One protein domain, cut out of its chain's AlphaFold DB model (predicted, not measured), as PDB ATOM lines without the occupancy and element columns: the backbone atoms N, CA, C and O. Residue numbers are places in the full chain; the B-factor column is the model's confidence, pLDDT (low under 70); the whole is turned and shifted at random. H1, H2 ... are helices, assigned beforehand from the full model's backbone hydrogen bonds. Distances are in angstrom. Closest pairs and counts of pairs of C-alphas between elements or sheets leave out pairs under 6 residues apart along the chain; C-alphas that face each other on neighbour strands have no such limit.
ATOM      1  N   THR A 187      44.789  25.006  26.784       70.31
ATOM      2  CA  THR A 187      45.333  25.210  25.437       70.31
ATOM      3  C   THR A 187      44.344  24.854  24.328       70.31
ATOM      4  O   THR A 187      44.292  25.552  23.318       70.31
ATOM      5  N   SER A 188      43.524  23.816  24.506       72.06
ATOM      6  CA  SER A 188      42.475  23.448  23.547       72.06
ATOM      7  C   SER A 188      41.343  24.467  23.541       72.06
ATOM      8  O   SER A 188      40.873  24.845  22.471       72.06
ATOM      9  N   THR A 189      40.953  24.958  24.718       84.00
ATOM     10  CA  THR A 189      39.940  26.009  24.850       84.00
ATOM     11  C   THR A 189      40.434  27.323  24.244       84.00
ATOM     12  O   THR A 189      39.754  27.908  23.407       84.00
ATOM     13  N   LEU A 190      41.658  27.753  24.573       81.88
ATOM     14  CA  LEU A 190      42.260  28.966  24.016       81.88
ATOM     15  C   LEU A 190      42.384  28.893  22.488       81.88
ATOM     16  O   LEU A 190      42.074  29.859  21.800       81.88
ATOM     17  N   ARG A 191      42.775  27.734  21.944       82.75
ATOM     18  CA  ARG A 191      42.824  27.496  20.495       82.75
ATOM     19  C   ARG A 191      41.445  27.618  19.845       82.75
ATOM     20  O   ARG A 191      41.351  28.168  18.751       82.75
ATOM     21  N   LEU A 192      40.401  27.101  20.492       86.38
ATOM     22  CA  LEU A 192      39.032  27.189  19.988       86.38
ATOM     23  C   LEU A 192      38.585  28.652  19.878       86.38
ATOM     24  O   LEU A 192      38.120  29.064  18.817       86.38
ATOM     25  N   TYR A 193      38.793  29.443  20.934       87.00
ATOM     26  CA  TYR A 193      38.459  30.870  20.937       87.00
ATOM     27  C   TYR A 193      39.318  31.679  19.959       87.00
ATOM     28  O   TYR A 193      38.788  32.510  19.226       87.00
ATOM     29  N   ALA A 194      40.622  31.403  19.890       86.06
ATOM     30  CA  ALA A 194      41.527  32.022  18.925       86.06
ATOM     31  C   ALA A 194      41.086  31.751  17.476       86.06
ATOM     32  O   ALA A 194      41.073  32.661  16.649       86.06
ATOM     33  N   GLY A 195      40.670  30.516  17.174       87.62
ATOM     34  CA  GLY A 195      40.117  30.154  15.868       87.62
ATOM     35  C   GLY A 195      38.804  30.875  15.562       87.62
ATOM     36  O   GLY A 195      38.618  31.353  14.447       87.62
ATOM     37  N   TRP A 196      37.926  31.011  16.559       93.12
ATOM     38  CA  TRP A 196      36.681  31.772  16.430       93.12
ATOM     39  C   TRP A 196      36.929  33.252  16.136       93.12
ATOM     40  O   TRP A 196      36.333  33.794  15.209       93.12
ATOM     41  N   LEU A 197      37.837  33.896  16.873       89.75
ATOM     42  CA  LEU A 197      38.202  35.295  16.639       89.75
ATOM     43  C   LEU A 197      38.763  35.507  15.230       89.75
ATOM     44  O   LEU A 197      38.351  36.440  14.544       89.75
ATOM     45  N   LEU A 198      39.653  34.619  14.777       88.81
ATOM     46  CA  LEU A 198      40.218  34.695  13.431       88.81
ATOM     47  C   LEU A 198      39.144  34.499  12.347       88.81
ATOM     48  O   LEU A 198      39.165  35.190  11.332       88.81
ATOM     49  N   ALA A 199      38.188  33.592  12.565       91.56
ATOM     50  CA  ALA A 199      37.088  33.357  11.631       91.56
ATOM     51  C   ALA A 199      36.170  34.582  11.499       91.56
ATOM     52  O   ALA A 199      35.856  34.989  10.381       91.56
ATOM     53  N   TRP A 200      35.794  35.205  12.621       87.94
ATOM     54  CA  TRP A 200      35.040  36.461  12.603       87.94
ATOM     55  C   TRP A 200      35.810  37.567  11.906       87.94
ATOM     56  O   TRP A 200      35.243  38.262  11.071       87.94
ATOM     57  N   TYR A 201      37.101  37.699  12.195       86.25
ATOM     58  CA  TYR A 201      37.937  38.685  11.528       86.25
ATOM     59  C   TYR A 201      37.953  38.479  10.007       86.25
ATOM     60  O   TYR A 201      37.705  39.427   9.270       86.25
ATOM     61  N   CYS A 202      38.142  37.246   9.521       87.00
ATOM     62  CA  CYS A 202      38.042  36.937   8.090       87.00
ATOM     63  C   CYS A 202      36.671  37.291   7.502       87.00
ATOM     64  O   CYS A 202      36.608  37.816   6.393       87.00
ATOM     65  N   LEU A 203      35.581  37.027   8.228       88.31
ATOM     66  CA  LEU A 203      34.231  37.384   7.792       88.31
ATOM     67  C   LEU A 203      34.061  38.904   7.683       88.31
ATOM     68  O   LEU A 203      33.554  39.384   6.673       88.31
ATOM     69  N   PHE A 204      34.534  39.660   8.673       83.81
ATOM     70  CA  PHE A 204      34.531  41.118   8.626       83.81
ATOM     71  C   PHE A 204      35.382  41.641   7.469       83.81
ATOM     72  O   PHE A 204      34.901  42.489   6.726       83.81
ATOM     73  N   VAL A 205      36.600  41.125   7.268       81.38
ATOM     74  CA  VAL A 205      37.460  41.508   6.133       81.38
ATOM     75  C   VAL A 205      36.755  41.228   4.809       81.38
ATOM     76  O   VAL A 205      36.729  42.094   3.942       81.38
ATOM     77  N   ALA A 206      36.147  40.052   4.650       84.56
ATOM     78  CA  ALA A 206      35.412  39.702   3.440       84.56
ATOM     79  C   ALA A 206      34.216  40.637   3.208       84.56
ATOM     80  O   ALA A 206      33.981  41.053   2.077       84.56
ATOM     81  N   LEU A 207      33.489  41.001   4.268       81.38
ATOM     82  CA  LEU A 207      32.336  41.897   4.195       81.38
ATOM     83  C   LEU A 207      32.747  43.349   3.914       81.38
ATOM     84  O   LEU A 207      32.124  44.007   3.086       81.38
ATOM     85  N   GLY A 208      33.815  43.830   4.551       78.00
ATOM     86  CA  GLY A 208      34.397  45.149   4.305       78.00
ATOM     87  C   GLY A 208      34.948  45.261   2.885       78.00
ATOM     88  O   GLY A 208      34.629  46.208   2.172       78.00
ATOM     89  N   TYR A 209      35.680  44.243   2.426       77.88
ATOM     90  CA  TYR A 209      36.148  44.159   1.044       77.88
ATOM     91  C   TYR A 209      34.969  44.131   0.067       77.88
ATOM     92  O   TYR A 209      34.946  44.879  -0.902       77.88
ATOM     93  N   TYR A 210      33.931  43.340   0.344       77.81
ATOM     94  CA  TYR A 210      32.728  43.294  -0.486       77.81
ATOM     95  C   TYR A 210      31.988  44.641  -0.549       77.81
ATOM     96  O   TYR A 210      31.541  45.044  -1.624       77.81
ATOM     97  N   SER A 211      31.912  45.359   0.574       73.06
ATOM     98  CA  SER A 211      31.346  46.710   0.659       73.06
ATOM     99  C   SER A 211      32.168  47.760  -0.096       73.06
ATOM    100  O   SER A 211      31.633  48.806  -0.444       73.06
ATOM    101  N   HIS A 212      33.450  47.507  -0.358       67.50
ATOM    102  CA  HIS A 212      34.285  48.402  -1.159       67.50
ATOM    103  C   HIS A 212      33.988  48.270  -2.665       67.50
ATOM    104  O   HIS A 212      34.013  49.257  -3.393       67.50
ATOM    105  N   PHE A 213      33.655  47.063  -3.144       71.31
ATOM    106  CA  PHE A 213      33.327  46.816  -4.560       71.31
ATOM    107  C   PHE A 213      31.849  47.033  -4.902       71.31
ATOM    108  O   PHE A 213      31.520  47.327  -6.051       71.31
ATOM    109  N   ARG A 214      30.945  46.876  -3.931       63.97
ATOM    110  CA  ARG A 214      29.534  47.251  -4.066       63.97
ATOM    111  C   ARG A 214      29.270  48.454  -3.183       63.97
ATOM    112  O   ARG A 214      29.284  48.318  -1.968       63.97
ATOM    113  N   SER A 215      28.937  49.585  -3.796       60.19
ATOM    114  CA  SER A 215      28.413  50.768  -3.116       60.19
ATOM    115  C   SER A 215      27.079  50.433  -2.437       60.19
ATOM    116  O   SER A 215      26.003  50.607  -3.012       60.19
ATOM    117  N   LEU A 216      27.149  49.867  -1.235       64.06
ATOM    118  CA  LEU A 216      26.007  49.741  -0.349       64.06
ATOM    119  C   LEU A 216      25.665  51.152   0.156       64.06
ATOM    120  O   LEU A 216      26.573  51.893   0.519       64.06
ATOM    121  N   PRO A 217      24.381  51.533   0.235       61.88
ATOM    122  CA  PRO A 217      23.959  52.845   0.743       61.88
ATOM    123  C   PRO A 217      24.176  53.021   2.261       61.88
ATOM    124  O   PRO A 217      23.675  53.972   2.852       61.88
ATOM    125  N   LEU A 218      24.878  52.087   2.908       61.00
ATOM    126  CA  LEU A 218      25.214  52.105   4.324       61.00
ATOM    127  C   LEU A 218      26.699  52.447   4.454       61.00
ATOM    128  O   LEU A 218      27.547  51.556   4.479       61.00
ATOM    129  N   GLU A 219      27.016  53.736   4.541       61.59
ATOM    130  CA  GLU A 219      28.305  54.175   5.068       61.59
ATOM    131  C   GLU A 219      28.329  53.797   6.550       61.59
ATOM    132  O   GLU A 219      27.659  54.424   7.368       61.59
ATOM    133  N   ILE A 220      29.030  52.717   6.906       64.19
ATOM    134  CA  ILE A 220      29.285  52.403   8.313       64.19
ATOM    135  C   ILE A 220      30.562  53.159   8.697       64.19
ATOM    136  O   ILE A 220      31.661  52.677   8.389       64.19
ATOM    137  N   PRO A 221      30.466  54.336   9.350       60.25
ATOM    138  CA  PRO A 221      31.647  54.988   9.895       60.25
ATOM    139  C   PRO A 221      32.351  54.010  10.845       60.25
ATOM    140  O   PRO A 221      31.711  53.152  11.451       60.25
ATOM    141  N   PHE A 222      33.672  54.129  10.975       58.31
ATOM    142  CA  PHE A 222      34.547  53.294  11.818       58.31
ATOM    143  C   PHE A 222      34.980  51.926  11.277       58.31
ATOM    144  O   PHE A 222      35.967  51.397  11.788       58.31
ATOM    145  N   VAL A 223      34.353  51.360  10.241       62.94
ATOM    146  CA  VAL A 223      34.783  50.048   9.712       62.94
ATOM    147  C   VAL A 223      36.181  50.135   9.089       62.94
ATOM    148  O   VAL A 223      37.052  49.333   9.415       62.94
ATOM    149  N   GLU A 224      36.451  51.169   8.290       61.22
ATOM    150  CA  GLU A 224      37.788  51.414   7.732       61.22
ATOM    151  C   GLU A 224      38.826  51.720   8.819       61.22
ATOM    152  O   GLU A 224      39.928  51.182   8.782       61.22
ATOM    153  N   ALA A 225      38.468  52.505   9.841       62.53
ATOM    154  CA  ALA A 225      39.366  52.818  10.957       62.53
ATOM    155  C   ALA A 225      39.712  51.576  11.803       62.53
ATOM    156  O   ALA A 225      40.823  51.467  12.326       62.53
ATOM    157  N   PHE A 226      38.784  50.621  11.914       65.88
ATOM    158  CA  PHE A 226      39.018  49.337  12.574       65.88
ATOM    159  C   PHE A 226      39.978  48.451  11.763       65.88
ATOM    160  O   PHE A 226      40.870  47.833  12.343       65.88
ATOM    161  N   PHE A 227      39.852  48.431  10.430       63.50
ATOM    162  CA  PHE A 227      40.753  47.682   9.544       63.50
ATOM    163  C   PHE A 227      42.145  48.305   9.397       63.50
ATOM    164  O   PHE A 227      43.126  47.570   9.314       63.50
ATOM    165  N   LEU A 228      42.248  49.637   9.376       64.88
ATOM    166  CA  LEU A 228      43.528  50.340   9.244       64.88
ATOM    167  C   LEU A 228      44.317  50.431  10.554       64.88
ATOM    168  O   LEU A 228      45.472  50.851  10.528       64.88
ATOM    169  N   SER A 229      43.732  50.051  11.693       77.69
ATOM    170  CA  SER A 229      44.426  50.104  12.978       77.69
ATOM    171  C   SER A 229      45.577  49.085  13.024       77.69
ATOM    172  O   SER A 229      45.323  47.872  13.057       77.69
ATOM    173  N   PRO A 230      46.848  49.534  13.116       75.31
ATOM    174  CA  PRO A 230      48.010  48.637  13.152       75.31
ATOM    175  C   PRO A 230      47.971  47.668  14.339       75.31
ATOM    176  O   PRO A 230      48.518  46.568  14.289       75.31
ATOM    177  N   LEU A 231      47.282  48.054  15.415       80.06
ATOM    178  CA  LEU A 231      47.142  47.255  16.626       80.06
ATOM    179  C   LEU A 231      46.314  45.990  16.386       80.06
ATOM    180  O   LEU A 231      46.706  44.905  16.817       80.06
ATOM    181  N   ILE A 232      45.185  46.121  15.686       80.69
ATOM    182  CA  ILE A 232      44.281  44.998  15.412       80.69
ATOM    183  C   ILE A 232      44.953  44.033  14.438       80.69
ATOM    184  O   ILE A 232      44.941  42.824  14.666       80.69
ATOM    185  N   PHE A 233      45.628  44.562  13.416       80.38
ATOM    186  CA  PHE A 233      46.409  43.759  12.481       80.38
ATOM    187  C   PHE A 233      47.512  42.950  13.187       80.38
ATOM    188  O   PHE A 233      47.600  41.734  13.003       80.38
ATOM    189  N   ASN A 234      48.287  43.584  14.072       79.62
ATOM    190  CA  ASN A 234      49.318  42.906  14.864       79.62
ATOM    191  C   ASN A 234      48.733  41.813  15.770       79.62
ATOM    192  O   ASN A 234      49.301  40.724  15.889       79.62
ATOM    193  N   PHE A 235      47.578  42.073  16.386       81.81
ATOM    194  CA  PHE A 235      46.890  41.102  17.231       81.81
ATOM    195  C   PHE A 235      46.390  39.889  16.433       81.81
ATOM    196  O   PHE A 235      46.574  38.744  16.850       81.81
ATOM    197  N   VAL A 236      45.822  40.119  15.247       84.81
ATOM    198  CA  VAL A 236      45.367  39.052  14.346       84.81
ATOM    199  C   VAL A 236      46.542  38.221  13.831       84.81
ATOM    200  O   VAL A 236      46.446  36.993  13.814       84.81
ATOM    201  N   ILE A 237      47.668  38.848  13.479       82.31
ATOM    202  CA  ILE A 237      48.899  38.135  13.109       82.31
ATOM    203  C   ILE A 237      49.387  37.259  14.263       82.31
ATOM    204  O   ILE A 237      49.717  36.094  14.044       82.31
ATOM    205  N   ALA A 238      49.392  37.769  15.495       81.31
ATOM    206  CA  ALA A 238      49.790  36.985  16.661       81.31
ATOM    207  C   ALA A 238      48.878  35.761  16.867       81.31
ATOM    208  O   ALA A 238      49.372  34.653  17.092       81.31
ATOM    209  N   ILE A 239      47.558  35.933  16.722       85.00
ATOM    210  CA  ILE A 239      46.578  34.836  16.772       85.00
ATOM    211  C   ILE A 239      46.836  33.817  15.656       85.00
ATOM    212  O   ILE A 239      46.838  32.610  15.909       85.00
ATOM    213  N   PHE A 240      47.074  34.283  14.429       85.19
ATOM    214  CA  PHE A 240      47.363  33.427  13.282       85.19
ATOM    215  C   PHE A 240      48.637  32.607  13.501       85.19
ATOM    216  O   PHE A 240      48.615  31.386  13.344       85.19
ATOM    217  N   ILE A 241      49.723  33.250  13.935       82.81
ATOM    218  CA  ILE A 241      50.998  32.601  14.252       82.81
ATOM    219  C   ILE A 241      50.803  31.565  15.366       82.81
ATOM    220  O   ILE A 241      51.233  30.419  15.226       82.81
ATOM    221  N   PHE A 242      50.089  31.916  16.440       81.69
ATOM    222  CA  PHE A 242      49.761  30.992  17.529       81.69
ATOM    223  C   PHE A 242      49.004  29.750  17.031       81.69
ATOM    224  O   PHE A 242      49.353  28.619  17.386       81.69
ATOM    225  N   LEU A 243      47.994  29.934  16.176       81.50
ATOM    226  CA  LEU A 243      47.224  28.838  15.586       81.50
ATOM    227  C   LEU A 243      48.067  27.991  14.629       81.50
ATOM    228  O   LEU A 243      47.975  26.763  14.678       81.50
ATOM    229  N   MET A 244      48.907  28.624  13.806       80.69
ATOM    230  CA  MET A 244      49.799  27.961  12.853       80.69
ATOM    231  C   MET A 244      50.798  27.068  13.581       80.69
ATOM    232  O   MET A 244      50.905  25.879  13.283       80.69
ATOM    233  N   PHE A 245      51.459  27.597  14.606       76.19
ATOM    234  CA  PHE A 245      52.397  26.837  15.419       76.19
ATOM    235  C   PHE A 245      51.707  25.712  16.198       76.19
ATOM    236  O   PHE A 245      52.198  24.582  16.233       76.19
ATOM    237  N   THR A 246      50.532  25.972  16.778       75.62
ATOM    238  CA  THR A 246      49.765  24.950  17.512       75.62
ATOM    239  C   THR A 246      49.238  23.848  16.580       75.62
ATOM    240  O   THR A 246      49.104  22.689  16.980       75.62
ATOM    241  N   ALA A 247      48.931  24.173  15.322       75.56
ATOM    242  CA  ALA A 247      48.584  23.192  14.298       75.56
ATOM    243  C   ALA A 247      49.809  22.377  13.859       75.56
ATOM    244  O   ALA A 247      49.720  21.150  13.804       75.56
ATOM    245  N   LEU A 248      50.949  23.037  13.641       75.44
ATOM    246  CA  LEU A 248      52.204  22.409  13.238       75.44
ATOM    247  C   LEU A 248      52.701  21.418  14.302       75.44
ATOM    248  O   LEU A 248      52.973  20.260  13.992       75.44
ATOM    249  N   ASN A 249      52.677  21.804  15.578       69.75
ATOM    250  CA  ASN A 249      53.024  20.917  16.692       69.75
ATOM    251  C   ASN A 249      52.141  19.667  16.775       69.75
ATOM    252  O   ASN A 249      52.617  18.597  17.152       69.75
ATOM    253  N   ARG A 250      50.854  19.784  16.420       69.50
ATOM    254  CA  ARG A 250      49.933  18.640  16.420       69.50
ATOM    255  C   ARG A 250      50.269  17.642  15.311       69.50
ATOM    256  O   ARG A 250      50.081  16.445  15.504       69.50
ATOM    257  N   ILE A 251      50.753  18.129  14.169       71.69
ATOM    258  CA  ILE A 251      51.149  17.301  13.022       71.69
ATOM    259  C   ILE A 251      52.493  16.612  13.292       71.69
ATOM    260  O   ILE A 251      52.656  15.444  12.952       71.69
ATOM    261  N   LEU A 252      53.426  17.289  13.971       70.44
ATOM    262  CA  LEU A 252      54.779  16.774  14.201       70.44
ATOM    263  C   LEU A 252      54.904  15.710  15.315       70.44
ATOM    264  O   LEU A 252      56.008  15.222  15.534       70.44
ATOM    265  N   LYS A 253      53.825  15.315  16.018       58.94
ATOM    266  CA  LYS A 253      53.861  14.329  17.135       58.94
ATOM    267  C   LYS A 253      55.006  14.578  18.154       58.94
ATOM    268  O   LYS A 253      55.541  13.640  18.739       58.94
ATOM    269  N   GLY A 254      55.406  15.833  18.368       53.75
ATOM    270  CA  GLY A 254      56.586  16.184  19.166       53.75
ATOM    271  C   GLY A 254      56.309  16.296  20.670       53.75
ATOM    272  O   GLY A 254      55.312  16.886  21.083       53.75
ATOM    273  N   ASN A 255      57.223  15.764  21.493       62.19
ATOM    274  CA  ASN A 255      57.215  15.779  22.966       62.19
ATOM    275  C   ASN A 255      56.970  17.171  23.593       62.19
ATOM    276  O   ASN A 255      57.144  18.198  22.940       62.19
ATOM    277  N   ARG A 256      56.650  17.207  24.902       57.41
ATOM    278  CA  ARG A 256      56.340  18.410  25.723       57.41
ATOM    279  C   ARG A 256      57.287  19.615  25.517       57.41
ATOM    280  O   ARG A 256      56.846  20.753  25.651       57.41
ATOM    281  N   LEU A 257      58.542  19.377  25.130       60.34
ATOM    282  CA  LEU A 257      59.537  20.392  24.745       60.34
ATOM    283  C   LEU A 257      59.097  21.280  23.570       60.34
ATOM    284  O   LEU A 257      59.333  22.484  23.580       60.34
ATOM    285  N   THR A 258      58.387  20.712  22.599       57.84
ATOM    286  CA  THR A 258      57.868  21.439  21.432       57.84
ATOM    287  C   THR A 258      56.806  22.464  21.832       57.84
ATOM    288  O   THR A 258      56.665  23.491  21.177       57.84
ATOM    289  N   GLY A 259      56.081  22.222  22.934       58.75
ATOM    290  CA  GLY A 259      55.122  23.174  23.501       58.75
ATOM    291  C   GLY A 259      55.794  24.381  24.161       58.75
ATOM    292  O   GLY A 259      55.332  25.501  23.978       58.75
ATOM    293  N   ALA A 260      56.911  24.162  24.865       63.00
ATOM    294  CA  ALA A 260      57.691  25.229  25.500       63.00
ATOM    295  C   ALA A 260      58.462  26.082  24.479       63.00
ATOM    296  O   ALA A 260      58.517  27.304  24.604       63.00
ATOM    297  N   ALA A 261      59.001  25.460  23.425       65.00
ATOM    298  CA  ALA A 261      59.581  26.196  22.304       65.00
ATOM    299  C   ALA A 261      58.527  27.084  21.616       65.00
ATOM    300  O   ALA A 261      58.822  28.202  21.208       65.00
ATOM    301  N   LEU A 262      57.272  26.629  21.559       62.78
ATOM    302  CA  LEU A 262      56.178  27.354  20.921       62.78
ATOM    303  C   LEU A 262      55.749  28.619  21.658       62.78
ATOM    304  O   LEU A 262      55.454  29.627  21.022       62.78
ATOM    305  N   THR A 263      55.689  28.571  22.988       65.81
ATOM    306  CA  THR A 263      55.356  29.752  23.794       65.81
ATOM    307  C   THR A 263      56.464  30.787  23.696       65.81
ATOM    308  O   THR A 263      56.184  31.971  23.544       65.81
ATOM    309  N   LEU A 264      57.718  30.335  23.698       72.94
ATOM    310  CA  LEU A 264      58.885  31.201  23.563       72.94
ATOM    311  C   LEU A 264      58.936  31.857  22.174       72.94
ATOM    312  O   LEU A 264      59.162  33.058  22.075       72.94
ATOM    313  N   VAL A 265      58.619  31.107  21.114       70.94
ATOM    314  CA  VAL A 265      58.531  31.639  19.745       70.94
ATOM    315  C   VAL A 265      57.316  32.553  19.557       70.94
ATOM    316  O   VAL A 265      57.439  33.582  18.903       70.94
ATOM    317  N   GLY A 266      56.166  32.250  20.166       66.12
ATOM    318  CA  GLY A 266      54.993  33.131  20.146       66.12
ATOM    319  C   GLY A 266      55.268  34.476  20.823       66.12
ATOM    320  O   GLY A 266      54.936  35.524  20.275       66.12
ATOM    321  N   ILE A 267      55.947  34.456  21.973       71.94
ATOM    322  CA  ILE A 267      56.389  35.669  22.672       71.94
ATOM    323  C   ILE A 267      57.426  36.423  21.830       71.94
ATOM    324  O   ILE A 267      57.294  37.629  21.642       71.94
ATOM    325  N   ALA A 268      58.416  35.724  21.267       70.69
ATOM    326  CA  ALA A 268      59.433  36.337  20.418       70.69
ATOM    327  C   ALA A 268      58.834  36.976  19.154       70.69
ATOM    328  O   ALA A 268      59.245  38.068  18.779       70.69
ATOM    329  N   ALA A 269      57.828  36.352  18.535       69.19
ATOM    330  CA  ALA A 269      57.131  36.895  17.373       69.19
ATOM    331  C   ALA A 269      56.348  38.170  17.718       69.19
ATOM    332  O   ALA A 269      56.421  39.149  16.980       69.19
ATOM    333  N   VAL A 270      55.659  38.200  18.865       67.25
ATOM    334  CA  VAL A 270      54.954  39.404  19.344       67.25
ATOM    335  C   VAL A 270      55.937  40.542  19.636       67.25
ATOM    336  O   VAL A 270      55.692  41.685  19.252       67.25
ATOM    337  N   VAL A 271      57.072  40.236  20.269       73.12
ATOM    338  CA  VAL A 271      58.124  41.222  20.554       73.12
ATOM    339  C   VAL A 271      58.764  41.737  19.264       73.12
ATOM    340  O   VAL A 271      58.962  42.941  19.127       73.12
ATOM    341  N   PHE A 272      59.035  40.857  18.299       69.88
ATOM    342  CA  PHE A 272      59.617  41.228  17.011       69.88
ATOM    343  C   PHE A 272      58.684  42.132  16.198       69.88
ATOM    344  O   PHE A 272      59.124  43.147  15.667       69.88
ATOM    345  N   VAL A 273      57.383  41.822  16.167       67.06
ATOM    346  CA  VAL A 273      56.373  42.674  15.522       67.06
ATOM    347  C   VAL A 273      56.298  44.050  16.190       67.06
ATOM    348  O   VAL A 273      56.204  45.051  15.493       67.06
ATOM    349  N   ARG A 274      56.407  44.138  17.523       66.94
ATOM    350  CA  ARG A 274      56.396  45.427  18.241       66.94
ATOM    351  C   ARG A 274      57.687  46.229  18.067       66.94
ATOM    352  O   ARG A 274      57.663  47.438  18.226       66.94
ATOM    353  N   MET A 275      58.811  45.567  17.807       68.81
ATOM    354  CA  MET A 275      60.107  46.228  17.638       68.81
ATOM    355  C   MET A 275      60.337  46.726  16.205       68.81
ATOM    356  O   MET A 275      61.213  47.557  15.991       68.81
ATOM    357  N   ASN A 276      59.566  46.216  15.240       62.91
ATOM    358  CA  ASN A 276      59.694  46.535  13.817       62.91
ATOM    359  C   ASN A 276      58.528  47.385  13.262       62.91
ATOM    360  O   ASN A 276      58.426  47.562  12.050       62.91
ATOM    361  N   VAL A 277      57.647  47.866  14.147       54.16
ATOM    362  CA  VAL A 277      56.554  48.826  13.904       54.16
ATOM    363  C   VAL A 277      56.843  50.069  14.730       54.16
ATOM    364  O   VAL A 277      56.717  51.177  14.171       54.16
TER     365      VAL A 277
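Overview. This is residues 187 to 277 of the 277 residues of an uncharacterized protein of Candidatus Peribacteria bacterium RIFCSPHIGHO2_02_FULL_51_15 (UniProt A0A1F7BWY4). H3 makes the middle of a loose, elongated group of helices: the longest helix, H1, crosses it on one side, and H4 folds back along its other side to make a helical hairpin. H1 and H3 spread apart toward the end of H1, and the short helix H2 lies on the way back from H1 to H3; residues 212 to 218 and residues 251 to 257 stick out at opposite ends of the long axis. The printed part has 91 residues with four named helices, H1, H2, H3 and H4 along the chain, and no named strand; the class is all helix. The whole is loose, with a radius of gyration of the C-alphas of 16.5 A, and spans 54 by 28 by 19 A.

Arrangement. H1, residues 187 to 213, touches H3, residues 230 to 251, at a steep tilt of 49 degrees, opposite ways. H1 touches H3 with residues 191 to 201 alone, and H3 touches H1 with residues 236 to 246 alone; the closest C-alphas of the two helices are those of Ala 194 and Ile 239, 6.2 A apart. H3 and H4, residues 257 to 275, touch and form a helical hairpin at a shallow tilt of 18 degrees, opposite ways; their closest C-alphas, of Phe 242 and Gly 266, are 6.2 A apart. H1 and H4 are apart. H2, residues 223 to 228, only just touches H1, with 3 pairs of C-alphas within 8 A; H1 touches H2 with residues 205 to 208 alone, and the closest C-alphas of the two helices, those of Gly 208 and Val 223, are 7.3 A apart. Their tilt of 69 degrees is steep, only just short of about perpendicular, and they run opposite ways. H2 and H3 are close but not clearly touching, with the C-alphas of Phe 226 and Ile 232 closest at 7.4 A. H2 and H4 are apart. The helix packing is mostly crossed, but only just: of 3 touching pairs, 1 is at a shallow tilt. In H1, H2, H3 and H4 every O i to N i+4 pair is within hydrogen-bond range.

Along the chain. H1 begins at C-alpha 187, (45.333, 25.210, 25.437), and runs 38.9 A to C-alpha 213. H3 measures 31.5 A from C-alpha 230, (48.010, 48.637, 13.152), to C-alpha 251. H4 measures 26.8 A and ends at C-alpha 275, (60.107, 46.228, 17.638). H2 has 6 residues.

Size, cuts and confidence. The C-alphas farthest apart are those of Pro 217 and Asn 255, 54.5 A. The printed part has no cut and ends at residue 277, the chain's last. The links H2 to H3 and H3 to H4 are tight, and H1 to H2 is short. The mean pLDDT of the printed part is 73.3; 38 residues are under 70, among them residues 214 to 228 and 253 to 263.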